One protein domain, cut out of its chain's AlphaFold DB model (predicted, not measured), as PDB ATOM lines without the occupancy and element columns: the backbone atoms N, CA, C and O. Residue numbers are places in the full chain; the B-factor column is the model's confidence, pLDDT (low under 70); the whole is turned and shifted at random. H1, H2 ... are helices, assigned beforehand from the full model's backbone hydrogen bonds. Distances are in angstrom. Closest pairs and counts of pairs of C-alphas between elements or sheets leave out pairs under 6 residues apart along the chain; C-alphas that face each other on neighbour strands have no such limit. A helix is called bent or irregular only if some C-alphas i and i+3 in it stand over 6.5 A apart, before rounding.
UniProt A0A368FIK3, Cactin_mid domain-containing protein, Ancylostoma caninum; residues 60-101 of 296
ATOM      1  N   LYS A  60     153.239 201.121 240.280       83.12
ATOM      2  CA  LYS A  60     154.253 201.374 241.317       83.12
ATOM      3  C   LYS A  60     155.586 200.679 241.016       83.12
ATOM      4  O   LYS A  60     156.655 201.210 241.328       83.12
ATOM      5  N   LYS A  61     155.570 199.488 240.401       85.44
ATOM      6  CA  LYS A  61     156.793 198.809 239.928       85.44
ATOM      7  C   LYS A  61     157.419 199.528 238.735       85.44
ATOM      8  O   LYS A  61     158.649 199.585 238.676       85.44
ATOM      9  N   ARG A  62     156.618 200.041 237.797       86.88
ATOM     10  CA  ARG A  62     157.088 200.832 236.650       86.88
ATOM     11  C   ARG A  62     157.726 202.137 237.111       86.88
ATOM     12  O   ARG A  62     158.875 202.382 236.754       86.88
ATOM     13  N   LEU A  63     157.067 202.883 237.995       86.25
ATOM     14  CA  LEU A  63     157.601 204.113 238.586       86.25
ATOM     15  C   LEU A  63     158.928 203.862 239.312       86.25
ATOM     16  O   LEU A  63     159.921 204.519 239.025       86.25
ATOM     17  N   LYS A  64     159.013 202.813 240.143       82.75
ATOM     18  CA  LYS A  64     160.279 202.419 240.794       82.75
ATOM     19  C   LYS A  64     161.383 202.010 239.816       82.75
ATOM     20  O   LYS A  64     162.561 202.054 240.175       82.75
ATOM     21  N   ARG A  65     161.047 201.516 238.620       85.00
ATOM     22  CA  ARG A  65     162.043 201.198 237.582       85.00
ATOM     23  C   ARG A  65     162.564 202.474 236.930       85.00
ATOM     24  O   ARG A  65     163.779 202.621 236.875       85.00
ATOM     25  N   LEU A  66     161.661 203.372 236.539       86.00
ATOM     26  CA  LEU A  66     161.986 204.692 235.994       86.00
ATOM     27  C   LEU A  66     162.828 205.511 236.974       86.00
ATOM     28  O   LEU A  66     163.866 206.049 236.610       86.00
ATOM     29  N   GLU A  67     162.456 205.524 238.250       80.56
ATOM     30  CA  GLU A  67     163.199 206.225 239.294       80.56
ATOM     31  C   GLU A  67     164.614 205.658 239.475       80.56
ATOM     32  O   GLU A  67     165.582 206.411 239.536       80.56
ATOM     33  N   LYS A  68     164.763 204.327 239.483       80.94
ATOM     34  CA  LYS A  68     166.083 203.673 239.522       80.94
ATOM     35  C   LYS A  68     166.921 203.955 238.284       80.94
ATOM     36  O   LYS A  68     168.143 203.902 238.367       80.94
ATOM     37  N   GLU A  69     166.294 204.144 237.134       82.50
ATOM     38  CA  GLU A  69     166.976 204.491 235.893       82.50
ATOM     39  C   GLU A  69     167.445 205.945 235.922       82.50
ATOM     40  O   GLU A  69     168.627 206.195 235.697       82.50
ATOM     41  N   ARG A  70     166.581 206.861 236.371       81.25
ATOM     42  CA  ARG A  70     166.926 208.261 236.641       81.25
ATOM     43  C   ARG A  70     168.071 208.380 237.650       81.25
ATOM     44  O   ARG A  70     168.990 209.161 237.443       81.25
ATOM     45  N   LEU A  71     168.046 207.584 238.721       75.94
ATOM     46  CA  LEU A  71     169.105 207.562 239.734       75.94
ATOM     47  C   LEU A  71     170.434 207.046 239.153       75.94
ATOM     48  O   LEU A  71     171.481 207.615 239.417       75.94
ATOM     49  N   LYS A  72     170.394 206.015 238.297       77.31
ATOM     50  CA  LYS A  72     171.588 205.472 237.617       77.31
ATOM     51  C   LYS A  72     172.179 206.409 236.564       77.31
ATOM     52  O   LYS A  72     173.364 206.289 236.276       77.31
ATOM     53  N   GLN A  73     171.363 207.264 235.950       74.81
ATOM     54  CA  GLN A  73     171.835 208.286 235.010       74.81
ATOM     55  C   GLN A  73     172.529 209.445 235.733       74.81
ATOM     56  O   GLN A  73     173.410 210.072 235.159       74.81
ATOM     57  N   LYS A  74     172.158 209.693 236.996       76.44
ATOM     58  CA  LYS A  74     172.785 210.694 237.869       76.44
ATOM     59  C   LYS A  74     173.964 210.149 238.696       76.44
ATOM     60  O   LYS A  74     174.666 210.941 239.311       76.44
ATOM     61  N   GLU A  75     174.181 208.828 238.714       71.88
ATOM     62  CA  GLU A  75     175.249 208.152 239.480       71.88
ATOM     63  C   GLU A  75     176.639 208.521 238.925       71.88
ATOM     64  O   GLU A  75     176.937 208.308 237.744       71.88
ATOM     65  N   THR A  76     177.524 208.998 239.799       77.88
ATOM     66  CA  THR A  76     178.939 209.242 239.480       77.88
ATOM     67  C   THR A  76     179.684 207.912 239.242       77.88
ATOM     68  O   THR A  76     179.249 206.837 239.687       77.88
ATOM     69  N   PRO A  77     180.831 207.906 238.529       75.56
ATOM     70  CA  PRO A  77     181.586 206.674 238.268       75.56
ATOM     71  C   PRO A  77     182.062 205.959 239.545       75.56
ATOM     72  O   PRO A  77     182.244 204.738 239.533       75.56
ATOM     73  N   GLU A  78     182.234 206.692 240.642       72.12
ATOM     74  CA  GLU A  78     182.632 206.182 241.953       72.12
ATOM     75  C   GLU A  78     181.491 205.438 242.663       72.12
ATOM     76  O   GLU A  78     181.664 204.301 243.112       72.12
ATOM     77  N   GLU A  79     180.280 205.985 242.638       77.75
ATOM     78  CA  GLU A  79     179.088 205.354 243.208       77.75
ATOM     79  C   GLU A  79     178.731 204.047 242.465       77.75
ATOM     80  O   GLU A  79     178.416 203.008 243.060       77.75
ATOM     81  N   LYS A  80     178.968 204.015 241.146       78.75
ATOM     82  CA  LYS A  80     178.875 202.790 240.334       78.75
ATOM     83  C   LYS A  80     179.886 201.714 240.762       78.75
ATOM     84  O   LYS A  80     179.575 200.517 240.669       78.75
ATOM     85  N   ARG A  81     181.086 202.093 241.226       82.00
ATOM     86  CA  ARG A  81     182.083 201.159 241.791       82.00
ATOM     87  C   ARG A  81     181.639 200.658 243.164       82.00
ATOM     88  O   ARG A  81     181.647 199.441 243.364       82.00
ATOM     89  N   ALA A  82     181.153 201.536 244.040       83.69
ATOM     90  CA  ALA A  82     180.605 201.166 245.348       83.69
ATOM     91  C   ALA A  82     179.437 200.173 245.215       83.69
ATOM     92  O   ALA A  82     179.423 199.125 245.863       83.69
ATOM     93  N   ARG A  83     178.517 200.392 244.267       82.38
ATOM     94  CA  ARG A  83     177.411 199.461 243.986       82.38
ATOM     95  C   ARG A  83     177.890 198.095 243.492       82.38
ATOM     96  O   ARG A  83     177.314 197.059 243.844       82.38
ATOM     97  N   ARG A  84     178.932 198.058 242.653       84.44
ATOM     98  CA  ARG A  84     179.546 196.800 242.187       84.44
ATOM     99  C   ARG A  84     180.245 196.070 243.333       84.44
ATOM    100  O   ARG A  84     180.079 194.852 243.432       84.44
ATOM    101  N   LEU A  85     180.951 196.791 244.203       85.50
ATOM    102  CA  LEU A  85     181.580 196.246 245.406       85.50
ATOM    103  C   LEU A  85     180.534 195.704 246.382       85.50
ATOM    104  O   LEU A  85     180.623 194.539 246.749       85.50
ATOM    105  N   ALA A  86     179.473 196.451 246.683       86.19
ATOM    106  CA  ALA A  86     178.370 195.991 247.524       86.19
ATOM    107  C   ALA A  86     177.680 194.747 246.938       86.19
ATOM    108  O   ALA A  86     177.402 193.778 247.644       86.19
ATOM    109  N   LYS A  87     177.460 194.705 245.614       89.62
ATOM    110  CA  LYS A  87     176.920 193.513 244.941       89.62
ATOM    111  C   LYS A  87     177.881 192.321 245.026       89.62
ATOM    112  O   LYS A  87     177.419 191.184 245.148       89.62
ATOM    113  N   LYS A  88     179.196 192.555 244.953       92.06
ATOM    114  CA  LYS A  88     180.236 191.524 245.089       92.06
ATOM    115  C   LYS A  88     180.305 191.005 246.526       92.06
ATOM    116  O   LYS A  88     180.229 189.793 246.699       92.06
ATOM    117  N   LEU A  89     180.346 191.890 247.522       88.62
ATOM    118  CA  LEU A  89     180.330 191.557 248.948       88.62
ATOM    119  C   LEU A  89     179.062 190.791 249.315       88.62
ATOM    120  O   LEU A  89     179.164 189.685 249.819       88.62
ATOM    121  N   LYS A  90     177.875 191.263 248.918       86.62
ATOM    122  CA  LYS A  90     176.609 190.550 249.157       86.62
ATOM    123  C   LYS A  90     176.563 189.171 248.491       86.62
ATOM    124  O   LYS A  90     175.996 188.224 249.032       86.62
ATOM    125  N   LYS A  91     177.155 189.024 247.299       86.56
ATOM    126  CA  LYS A  91     177.280 187.717 246.629       86.56
ATOM    127  C   LYS A  91     178.264 186.806 247.365       86.56
ATOM    128  O   LYS A  91     178.004 185.610 247.456       86.56
ATOM    129  N   GLN A  92     179.372 187.350 247.865       79.62
ATOM    130  CA  GLN A  92     180.347 186.610 248.661       79.62
ATOM    131  C   GLN A  92     179.780 186.207 250.018       79.62
ATOM    132  O   GLN A  92     179.926 185.057 250.388       79.62
ATOM    133  N   GLU A  93     179.075 187.091 250.713       79.44
ATOM    134  CA  GLU A  93     178.393 186.813 251.974       79.44
ATOM    135  C   GLU A  93     177.317 185.742 251.788       79.44
ATOM    136  O   GLU A  93     177.273 184.776 252.540       79.44
ATOM    137  N   LYS A  94     176.509 185.824 250.720       78.31
ATOM    138  CA  LYS A  94     175.544 184.765 250.394       78.31
ATOM    139  C   LYS A  94     176.238 183.426 250.134       78.31
ATOM    140  O   LYS A  94     175.771 182.409 250.634       78.31
ATOM    141  N   LYS A  95     177.350 183.424 249.391       75.62
ATOM    142  CA  LYS A  95     178.164 182.219 249.174       75.62
ATOM    143  C   LYS A  95     178.765 181.701 250.475       75.62
ATOM    144  O   LYS A  95     178.721 180.504 250.697       75.62
ATOM    145  N   LYS A  96     179.282 182.579 251.336       71.19
ATOM    146  CA  LYS A  96     179.808 182.227 252.657       71.19
ATOM    147  C   LYS A  96     178.713 181.660 253.545       71.19
ATOM    148  O   LYS A  96     178.982 180.685 254.203       71.19
ATOM    149  N   LYS A  97     177.487 182.187 253.516       67.50
ATOM    150  CA  LYS A  97     176.335 181.690 254.290       67.50
ATOM    151  C   LYS A  97     175.761 180.374 253.751       67.50
ATOM    152  O   LYS A  97     175.250 179.562 254.520       67.50
ATOM    153  N   GLU A  98     175.831 180.161 252.436       65.25
ATOM    154  CA  GLU A  98     175.538 178.865 251.806       65.25
ATOM    155  C   GLU A  98     176.635 177.835 252.102       65.25
ATOM    156  O   GLU A  98     176.311 176.680 252.339       65.25
ATOM    157  N   ASN A  99     177.898 178.265 252.151       61.66
ATOM    158  CA  ASN A  99     179.071 177.439 252.453       61.66
ATOM    159  C   ASN A  99     179.445 177.435 253.946       61.66
ATOM    160  O   ASN A  99     180.484 176.898 254.315       61.66
ATOM    161  N   SER A 100     178.652 178.097 254.791       61.28
ATOM    162  CA  SER A 100     178.935 178.214 256.218       61.28
ATOM    163  C   SER A 100     178.547 176.885 256.814       61.28
ATOM    164  O   SER A 100     177.369 176.504 256.766       61.28
ATOM    165  N   SER A 101     179.550 176.200 257.349       60.88
ATOM    166  CA  SER A 101     179.377 174.992 258.131       60.88
ATOM    167  C   SER A 101     178.335 175.214 259.218       60.88
ATOM    168  O   SER A 101     178.140 176.320 259.722       60.88
TER     169      SER A 101
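AT A GLANCE: This is residues 60 to 101 of the 296 residues of the protein "Cactin_mid domain-containing protein" of Ancylostoma caninum (UniProt A0A368FIK3). Two helices, H1 and then the longer H2, make an open V, joined at its corner by residues 75 and 76, with its two arms spread and no packing between them along their lengths. A short tail, residues 99 to 101, follows at the far end of H2. The printed part has 42 residues with two named helices in the order H1, H2 and no named strand, and its class is all helix. It is extended, with a radius of gyration of the C-alphas of 14.4 A, and only just flat, spanning 41 by 28 by 5 A.

HOW THE PARTS SIT: H1, residues 60 to 74, comes first, and a tight link of 2 residues joins it to H2, residues 77 to 98. The two helices are apart, but only just: their closest C-alphas are 8.2 A from each other. Residues 60 to 71, 73 to 79 and 81 to 101 stand free. In H1 and H2 every O i to N i+4 pair is within hydrogen-bond range.

IN THESE COORDINATES: H1 begins at Lys 60, with its C-alpha at (154.253, 201.374, 241.317), and measures 21.0 A from first to last C-alpha, ending at Lys 74. H2 begins at Pro 77, with its C-alpha at (181.586, 206.674, 238.268), and measures 31.5 A to the C-alpha of Glu 98 at (175.538, 178.865, 251.806). Neither helix is bent.

THE WHOLE: The two C-alphas farthest apart are those of Lys 74 and Ser 101, at 41.6 A. The first and last printed C-alphas, of Lys 60 and Ser 101, are 40.1 A apart. The printed part has no cut and no long link. The mean pLDDT of the printed part is 79.2, and residues 97 to 101 are under 70.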